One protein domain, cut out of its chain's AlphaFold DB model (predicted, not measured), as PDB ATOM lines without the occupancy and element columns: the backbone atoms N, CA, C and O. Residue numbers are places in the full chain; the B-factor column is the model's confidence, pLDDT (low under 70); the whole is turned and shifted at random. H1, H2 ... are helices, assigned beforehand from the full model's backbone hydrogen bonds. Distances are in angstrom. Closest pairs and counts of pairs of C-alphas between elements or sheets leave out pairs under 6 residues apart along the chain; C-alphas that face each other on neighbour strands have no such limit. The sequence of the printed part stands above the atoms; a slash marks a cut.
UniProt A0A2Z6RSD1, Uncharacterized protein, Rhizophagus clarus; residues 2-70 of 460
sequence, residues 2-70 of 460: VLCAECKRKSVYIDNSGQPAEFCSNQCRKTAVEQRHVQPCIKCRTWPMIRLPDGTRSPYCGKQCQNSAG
ATOM      1  N   VAL A   2     209.622 163.940 161.910       93.69
ATOM      2  CA  VAL A   2     210.766 164.848 162.097       93.69
ATOM      3  C   VAL A   2     211.787 164.584 160.987       93.69
ATOM      4  O   VAL A   2     212.144 163.433 160.727       93.69
ATOM      5  N   LEU A   3     212.216 165.638 160.290       96.38
ATOM      6  CA  LEU A   3     213.216 165.561 159.222       96.38
ATOM      7  C   LEU A   3     214.612 165.865 159.771       96.38
ATOM      8  O   LEU A   3     214.764 166.615 160.731       96.38
ATOM      9  N   CYS A   4     215.634 165.294 159.134       96.19
ATOM     10  CA  CYS A   4     217.037 165.530 159.468       96.19
ATOM     11  C   CYS A   4     217.368 167.022 159.416       96.19
ATOM     12  O   CYS A   4     217.139 167.660 158.386       96.19
ATOM     13  N   ALA A   5     217.969 167.549 160.485       93.81
ATOM     14  CA  ALA A   5     218.319 168.964 160.587       93.81
ATOM     15  C   ALA A   5     219.264 169.429 159.465       93.81
ATOM     16  O   ALA A   5     219.161 170.562 159.001       93.81
ATOM     17  N   GLU A   6     220.138 168.533 158.997       95.88
ATOM     18  CA  GLU A   6     221.145 168.842 157.983       95.88
ATOM     19  C   GLU A   6     220.606 168.664 156.557       95.88
ATOM     20  O   GLU A   6     220.510 169.616 155.788       95.88
ATOM     21  N   CYS A   7     220.216 167.441 156.178       95.06
ATOM     22  CA  CYS A   7     219.843 167.175 154.788       95.06
ATOM     23  C   CYS A   7     218.400 167.565 154.454       95.06
ATOM     24  O   CYS A   7     218.064 167.600 153.273       95.06
ATOM     25  N   LYS A   8     217.539 167.786 155.461       95.06
ATOM     26  CA  LYS A   8     216.107 168.131 155.340       95.06
ATOM     27  C   LYS A   8     215.273 167.220 154.422       95.06
ATOM     28  O   LYS A   8     214.151 167.560 154.073       95.06
ATOM     29  N   ARG A   9     215.812 166.064 154.017       94.44
ATOM     30  CA  ARG A   9     215.211 165.150 153.028       94.44
ATOM     31  C   ARG A   9     214.838 163.793 153.603       94.44
ATOM     32  O   ARG A   9     213.925 163.153 153.101       94.44
ATOM     33  N   LYS A  10     215.567 163.329 154.618       95.69
ATOM     34  CA  LYS A  10     215.347 162.021 155.243       95.69
ATOM     35  C   LYS A  10     214.712 162.200 156.613       95.69
ATOM     36  O   LYS A  10     215.073 163.134 157.333       95.69
ATOM     37  N   SER A  11     213.803 161.297 156.971       94.06
ATOM     38  CA  SER A  11     213.345 161.156 158.348       94.06
ATOM     39  C   SER A  11     214.521 160.788 159.248       94.06
ATOM     40  O   SER A  11     215.482 160.135 158.828       94.06
ATOM     41  N   VAL A  12     214.470 161.264 160.483       96.38
ATOM     42  CA  VAL A  12     215.443 160.885 161.506       96.38
ATOM     43  C   VAL A  12     215.049 159.558 162.137       96.38
ATOM     44  O   VAL A  12     213.865 159.237 162.232       96.38
ATOM     45  N   TYR A  13     216.053 158.783 162.542       92.81
ATOM     46  CA  TYR A  13     215.836 157.566 163.313       92.81
ATOM     47  C   TYR A  13     215.292 157.937 164.697       92.81
ATOM     48  O   TYR A  13     215.764 158.903 165.299       92.81
ATOM     49  N   ILE A  14     214.292 157.199 165.170       92.00
ATOM     50  CA  ILE A  14     213.787 157.314 166.537       92.00
ATOM     51  C   ILE A  14     214.600 156.331 167.364       92.00
ATOM     52  O   ILE A  14     214.624 155.145 167.045       92.00
ATOM     53  N   ASP A  15     215.305 156.833 168.369       86.50
ATOM     54  CA  ASP A  15     216.088 155.974 169.245       86.50
ATOM     55  C   ASP A  15     215.189 155.091 170.128       86.50
ATOM     56  O   ASP A  15     213.972 155.270 170.208       86.50
ATOM     57  N   ASN A  16     215.794 154.136 170.837       89.06
ATOM     58  CA  ASN A  16     215.065 153.241 171.741       89.06
ATOM     59  C   ASN A  16     214.348 153.985 172.887       89.06
ATOM     60  O   ASN A  16     213.509 153.395 173.559       89.06
ATOM     61  N   SER A  17     214.667 155.266 173.121       87.25
ATOM     62  CA  SER A  17     213.979 156.106 174.107       87.25
ATOM     63  C   SER A  17     212.701 156.753 173.560       87.25
ATOM     64  O   SER A  17     211.998 157.448 174.292       87.25
ATOM     65  N   GLY A  18     212.386 156.529 172.280       92.31
ATOM     66  CA  GLY A  18     211.257 157.152 171.595       92.31
ATOM     67  C   GLY A  18     211.537 158.589 171.154       92.31
ATOM     68  O   GLY A  18     210.626 159.262 170.667       92.31
ATOM     69  N   GLN A  19     212.774 159.073 171.297       90.25
ATOM     70  CA  GLN A  19     213.158 160.419 170.898       90.25
ATOM     71  C   GLN A  19     213.711 160.406 169.465       90.25
ATOM     72  O   GLN A  19     214.569 159.590 169.117       90.25
ATOM     73  N   PRO A  20     213.238 161.307 168.588       92.38
ATOM     74  CA  PRO A  20     213.800 161.442 167.255       92.38
ATOM     75  C   PRO A  20     215.225 162.002 167.347       92.38
ATOM     76  O   PRO A  20     215.458 163.051 167.949       92.38
ATOM     77  N   ALA A  21     216.184 161.342 166.702       93.19
ATOM     78  CA  ALA A  21     217.536 161.871 166.567       93.19
ATOM     79  C   ALA A  21     217.528 163.209 165.799       93.19
ATOM     80  O   ALA A  21     216.677 163.446 164.952       93.19
ATOM     81  N   GLU A  22     218.509 164.093 166.009       94.38
ATOM     82  CA  GLU A  22     218.594 165.344 165.219       94.38
ATOM     83  C   GLU A  22     219.040 165.100 163.760       94.38
ATOM     84  O   GLU A  22     218.808 165.926 162.873       94.38
ATOM     85  N   PHE A  23     219.680 163.959 163.490       96.44
ATOM     86  CA  PHE A  23     220.329 163.668 162.213       96.44
ATOM     87  C   PHE A  23     219.987 162.262 161.725       96.44
ATOM     88  O   PHE A  23     219.983 161.312 162.500       96.44
ATOM     89  N   CYS A  24     219.771 162.107 160.417       96.19
ATOM     90  CA  CYS A  24     219.448 160.809 159.815       96.19
ATOM     91  C   CYS A  24     220.662 159.891 159.607       96.19
ATOM     92  O   CYS A  24     220.498 158.738 159.228       96.19
ATOM     93  N   SER A  25     221.889 160.406 159.720       96.12
ATOM     94  CA  SER A  25     223.099 159.612 159.498       96.12
ATOM     95  C   SER A  25     224.322 160.230 160.162       96.12
ATOM     96  O   SER A  25     224.396 161.438 160.402       96.12
ATOM     97  N   ASN A  26     225.333 159.394 160.379       95.19
ATOM     98  CA  ASN A  26     226.653 159.820 160.829       95.19
ATOM     99  C   ASN A  26     227.324 160.808 159.860       95.19
ATOM    100  O   ASN A  26     228.016 161.724 160.300       95.19
ATOM    101  N   GLN A  27     227.079 160.686 158.553       96.81
ATOM    102  CA  GLN A  27     227.586 161.658 157.588       96.81
ATOM    103  C   GLN A  27     226.945 163.035 157.805       96.81
ATOM    104  O   GLN A  27     227.663 164.021 157.911       96.81
ATOM    105  N   CYS A  28     225.616 163.099 157.972       97.56
ATOM    106  CA  CYS A  28     224.914 164.353 158.264       97.56
ATOM    107  C   CYS A  28     225.391 165.003 159.569       97.56
ATOM    108  O   CYS A  28     225.540 166.217 159.619       97.56
ATOM    109  N   ARG A  29     225.685 164.208 160.605       96.56
ATOM    110  CA  ARG A  29     226.250 164.723 161.863       96.56
ATOM    111  C   ARG A  29     227.602 165.408 161.653       96.56
ATOM    112  O   ARG A  29     227.820 166.476 162.213       96.56
ATOM    113  N   LYS A  30     228.504 164.801 160.872       97.56
ATOM    114  CA  LYS A  30     229.823 165.386 160.569       97.56
ATOM    115  C   LYS A  30     229.694 166.645 159.722       97.56
ATOM    116  O   LYS A  30     230.261 167.669 160.080       97.56
ATOM    117  N   THR A  31     228.897 166.589 158.655       97.50
ATOM    118  CA  THR A  31     228.688 167.734 157.762       97.50
ATOM    119  C   THR A  31     228.101 168.931 158.508       97.50
ATOM    120  O   THR A  31     228.588 170.039 158.326       97.50
ATOM    121  N   ALA A  32     227.164 168.719 159.437       97.44
ATOM    122  CA  ALA A  32     226.608 169.802 160.247       97.44
ATOM    123  C   ALA A  32     227.664 170.504 161.125       97.44
ATOM    124  O   ALA A  32     227.608 171.717 161.330       97.44
ATOM    125  N   VAL A  33     228.643 169.753 161.641       97.75
ATOM    126  CA  VAL A  33     229.774 170.311 162.395       97.75
ATOM    127  C   VAL A  33     230.736 171.059 161.470       97.75
ATOM    128  O   VAL A  33     231.141 172.177 161.783       97.75
ATOM    129  N   GLU A  34     231.072 170.477 160.316       97.44
ATOM    130  CA  GLU A  34     231.952 171.087 159.307       97.44
ATOM    131  C   GLU A  34     231.373 172.402 158.763       97.44
ATOM    132  O   GLU A  34     232.090 173.396 158.645       97.44
ATOM    133  N   GLN A  35     230.061 172.438 158.514       97.44
ATOM    134  CA  GLN A  35     229.321 173.628 158.081       97.44
ATOM    135  C   GLN A  35     229.028 174.611 159.223       97.44
ATOM    136  O   GLN A  35     228.465 175.678 158.982       97.44
ATOM    137  N   ARG A  36     229.426 174.282 160.462       96.62
ATOM    138  CA  ARG A  36     229.183 175.068 161.682       96.62
ATOM    139  C   ARG A  36     227.701 175.350 161.963       96.62
ATOM    140  O   ARG A  36     227.379 176.322 162.641       96.62
ATOM    141  N   HIS A  37     226.803 174.483 161.497       96.19
ATOM    142  CA  HIS A  37     225.380 174.534 161.843       96.19
ATOM    143  C   HIS A  37     225.120 174.129 163.295       96.19
ATOM    144  O   HIS A  37     224.117 174.520 163.889       96.19
ATOM    145  N   VAL A  38     226.024 173.340 163.873       96.56
ATOM    146  CA  VAL A  38     225.938 172.860 165.252       96.56
ATOM    147  C   VAL A  38     227.287 172.947 165.946       96.56
ATOM    148  O   VAL A  38     228.345 172.869 165.325       96.56
ATOM    149  N   GLN A  39     227.235 173.091 167.268       97.44
ATOM    150  CA  GLN A  39     228.420 173.136 168.114       97.44
ATOM    151  C   GLN A  39     229.158 171.784 168.094       97.44
ATOM    152  O   GLN A  39     228.538 170.748 168.379       97.44
ATOM    153  N   PRO A  40     230.469 171.769 167.790       97.94
ATOM    154  CA  PRO A  40     231.278 170.563 167.886       97.94
ATOM    155  C   PRO A  40     231.460 170.134 169.345       97.94
ATOM    156  O   PRO A  40     231.585 170.957 170.246       97.94
ATOM    157  N   CYS A  41     231.566 168.828 169.570       97.69
ATOM    158  CA  CYS A  41     232.012 168.244 170.830       97.69
ATOM    159  C   CYS A  41     233.346 168.853 171.261       97.69
ATOM    160  O   CYS A  41     234.310 168.848 170.492       97.69
ATOM    161  N   ILE A  42     233.429 169.299 172.515       96.56
ATOM    162  CA  ILE A  42     234.629 169.958 173.047       96.56
ATOM    163  C   ILE A  42     235.846 169.024 172.991       96.56
ATOM    164  O   ILE A  42     236.959 169.475 172.720       96.56
ATOM    165  N   LYS A  43     235.640 167.713 173.190       96.50
ATOM    166  CA  LYS A  43     236.728 166.727 173.237       96.50
ATOM    167  C   LYS A  43     237.243 166.322 171.855       96.50
ATOM    168  O   LYS A  43     238.441 166.406 171.616       96.50
ATOM    169  N   CYS A  44     236.372 165.838 170.966       97.12
ATOM    170  CA  CYS A  44     236.805 165.270 169.682       97.12
ATOM    171  C   CYS A  44     236.709 166.250 168.510       97.12
ATOM    172  O   CYS A  44     237.324 166.004 167.481       97.12
ATOM    173  N   ARG A  45     235.921 167.325 168.637       97.25
ATOM    174  CA  ARG A  45     235.603 168.316 167.593       97.25
ATOM    175  C   ARG A  45     234.995 167.782 166.284       97.25
ATOM    176  O   ARG A  45     234.585 168.579 165.454       97.25
ATOM    177  N   THR A  46     234.879 166.467 166.120       97.69
ATOM    178  CA  THR A  46     234.376 165.804 164.903       97.69
ATOM    179  C   THR A  46     232.857 165.657 164.872       97.69
ATOM    180  O   THR A  46     232.251 165.614 163.806       97.69
ATOM    181  N   TRP A  47     232.234 165.519 166.040       97.69
ATOM    182  CA  TRP A  47     230.818 165.179 166.177       97.69
ATOM    183  C   TRP A  47     230.067 166.274 166.926       97.69
ATOM    184  O   TRP A  47     230.674 166.927 167.775       97.69
ATOM    185  N   PRO A  48     228.763 166.466 166.668       97.62
ATOM    186  CA  PRO A  48     227.992 167.490 167.352       97.62
ATOM    187  C   PRO A  48     227.796 167.138 168.826       97.62
ATOM    188  O   PRO A  48     227.739 165.961 169.194       97.62
ATOM    189  N   MET A  49     227.667 168.171 169.655       96.75
ATOM    190  CA  MET A  49     227.212 168.057 171.042       96.75
ATOM    191  C   MET A  49     225.876 167.303 171.124       96.75
ATOM    192  O   MET A  49     224.948 167.625 170.373       96.75
ATOM    193  N   ILE A  50     225.774 166.304 172.013       94.38
ATOM    194  CA  ILE A  50     224.537 165.524 172.174       94.38
ATOM    195  C   ILE A  50     223.489 166.354 172.917       94.38
ATOM    196  O   ILE A  50     223.807 167.059 173.875       94.38
ATOM    197  N   ARG A  51     222.237 166.286 172.464       93.56
ATOM    198  CA  ARG A  51     221.111 166.914 173.153       93.56
ATOM    199  C   ARG A  51     220.632 165.988 174.263       93.56
ATOM    200  O   ARG A  51     220.404 164.806 174.021       93.56
ATOM    201  N   LEU A  52     220.562 166.516 175.471       92.25
ATOM    202  CA  LEU A  52     220.086 165.818 176.652       92.25
ATOM    203  C   LEU A  52     218.542 165.889 176.710       92.25
ATOM    204  O   LEU A  52     217.945 166.751 176.055       92.25
ATOM    205  N   PRO A  53     217.878 164.986 177.459       88.56
ATOM    206  CA  PRO A  53     216.412 164.940 177.550       88.56
ATOM    207  C   PRO A  53     215.762 166.210 178.120       88.56
ATOM    208  O   PRO A  53     214.612 166.506 177.815       88.56
ATOM    209  N   ASP A  54     216.502 166.978 178.917       91.62
ATOM    210  CA  ASP A  54     216.118 168.293 179.451       91.62
ATOM    211  C   ASP A  54     216.155 169.414 178.389       91.62
ATOM    212  O   ASP A  54     215.852 170.572 178.672       91.62
ATOM    213  N   GLY A  55     216.549 169.086 177.155       90.75
ATOM    214  CA  GLY A  55     216.697 170.016 176.044       90.75
ATOM    215  C   GLY A  55     218.039 170.747 176.016       90.75
ATOM    216  O   GLY A  55     218.321 171.419 175.016       90.75
ATOM    217  N   THR A  56     218.881 170.599 177.045       94.44
ATOM    218  CA  THR A  56     220.220 171.193 177.067       94.44
ATOM    219  C   THR A  56     221.170 170.411 176.159       94.44
ATOM    220  O   THR A  56     220.909 169.275 175.757       94.44
ATOM    221  N   ARG A  57     222.280 171.031 175.743       94.56
ATOM    222  CA  ARG A  57     223.322 170.343 174.968       94.56
ATOM    223  C   ARG A  57     224.467 169.980 175.897       94.56
ATOM    224  O   ARG A  57     225.078 170.856 176.502       94.56
ATOM    225  N   SER A  58     224.784 168.692 175.968       95.31
ATOM    226  CA  SER A  58     225.998 168.235 176.632       95.31
ATOM    227  C   SER A  58     227.220 168.747 175.862       95.31
ATOM    228  O   SER A  58     227.237 168.665 174.632       95.31
ATOM    229  N   PRO A  59     228.285 169.200 176.545       96.56
ATOM    230  CA  PRO A  59     229.522 169.633 175.890       96.56
ATOM    231  C   PRO A  59     230.232 168.516 175.101       96.56
ATOM    232  O   PRO A  59     231.194 168.770 174.369       96.56
ATOM    233  N   TYR A  60     229.771 167.269 175.224       97.38
ATOM    234  CA  TYR A  60     230.358 166.095 174.595       97.38
ATOM    235  C   TYR A  60     229.393 165.450 173.593       97.38
ATOM    236  O   TYR A  60     228.178 165.564 173.708       97.38
ATOM    237  N   CYS A  61     229.918 164.729 172.600       96.25
ATOM    238  CA  CYS A  61     229.092 163.989 171.633       96.25
ATOM    239  C   CYS A  61     228.622 162.611 172.132       96.25
ATOM    240  O   CYS A  61     227.930 161.908 171.397       96.25
ATOM    241  N   GLY A  62     229.044 162.191 173.328       94.75
ATOM    242  CA  GLY A  62     228.706 160.895 173.912       94.75
ATOM    243  C   GLY A  62     229.525 160.574 175.165       94.75
ATOM    244  O   GLY A  62     230.501 161.265 175.472       94.75
ATOM    245  N   LYS A  63     229.143 159.490 175.858       93.44
ATOM    246  CA  LYS A  63     229.740 159.068 177.139       93.44
ATOM    247  C   LYS A  63     231.248 158.836 177.060       93.44
ATOM    248  O   LYS A  63     231.964 159.236 177.964       93.44
ATOM    249  N   GLN A  64     231.755 158.263 175.968       95.31
ATOM    250  CA  GLN A  64     233.202 158.062 175.802       95.31
ATOM    251  C   GLN A  64     233.970 159.391 175.832       95.31
ATOM    252  O   GLN A  64     234.927 159.531 176.582       95.31
ATOM    253  N   CYS A  65     233.514 160.399 175.079       96.56
ATOM    254  CA  CYS A  65     234.139 161.725 175.086       96.56
ATOM    255  C   CYS A  65     234.005 162.428 176.440       96.56
ATOM    256  O   CYS A  65     234.933 163.124 176.844       96.56
ATOM    257  N   GLN A  66     232.881 162.228 177.132       94.94
ATOM    258  CA  GLN A  66     232.665 162.732 178.486       94.94
ATOM    259  C   GLN A  66     233.639 162.089 179.485       94.94
ATOM    260  O   GLN A  66     234.334 162.805 180.201       94.94
ATOM    261  N   ASN A  67     233.778 160.762 179.472       94.38
ATOM    262  CA  ASN A  67     234.696 160.025 180.346       94.38
ATOM    263  C   ASN A  67     236.163 160.392 180.059       94.38
ATOM    264  O   ASN A  67     236.936 160.637 180.981       94.38
ATOM    265  N   SER A  68     236.546 160.534 178.783       93.75
ATOM    266  CA  SER A  68     237.892 160.981 178.384       93.75
ATOM    267  C   SER A  68     238.192 162.451 178.706       93.75
ATOM    268  O   SER A  68     239.338 162.888 178.559       93.75
ATOM    269  N   ALA A  69     237.182 163.245 179.060       91.12
ATOM    270  CA  ALA A  69     237.356 164.614 179.534       91.12
ATOM    271  C   ALA A  69     237.377 164.685 181.071       91.12
ATOM    272  O   ALA A  69     238.193 165.414 181.629       91.12
ATOM    273  N   GLY A  70     236.539 163.888 181.741       77.25
ATOM    274  CA  GLY A  70     236.414 163.842 183.201       77.25
ATOM    275  C   GLY A  70     237.520 163.078 183.932       77.25
ATOM    276  O   GLY A  70     237.691 163.288 185.124       77.25
TER     277      GLY A  70
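AT A GLANCE: This is residues 2 to 70 of the 460 residues of an uncharacterized protein of Rhizophagus clarus (UniProt A0A2Z6RSD1). This model has little regular structure: two long looping stretches, each ending in a short helix, follow one another along the longest axis. Residues 2 to 25 loop at one end and lead into H1; residues 35 to 62 loop again and lead into H2 at the other end. The printed part has 69 residues, of which 17 are in the two named helices; the class is all helix, with no named strand. It is compact, with a radius of gyration of the C-alphas of 11.9 A, and spans 36 by 28 by 17 A.

HOW THE PARTS SIT: Look first at H1, residues 26 to 34, then at H2, residues 63 to 70: they are apart, with no C-alpha of the one within 8 A of the other. In both, every O i to N i+4 pair is within hydrogen-bond range.

IN THESE COORDINATES: Find C-alpha 26 at (226.653, 159.820, 160.829); from there H1 runs 12.5 A to C-alpha 34. H2 runs 10.2 A from C-alpha 63 to C-alpha 70 at (236.414, 163.842, 183.201).

THE WHOLE: The C-alphas farthest apart, those of Arg 9 and Gly 70, are 36.9 A apart. The link from H1 to H2 is long, 28 residues. The printed part has no cut, and no printed residue is under 70 in pLDDT.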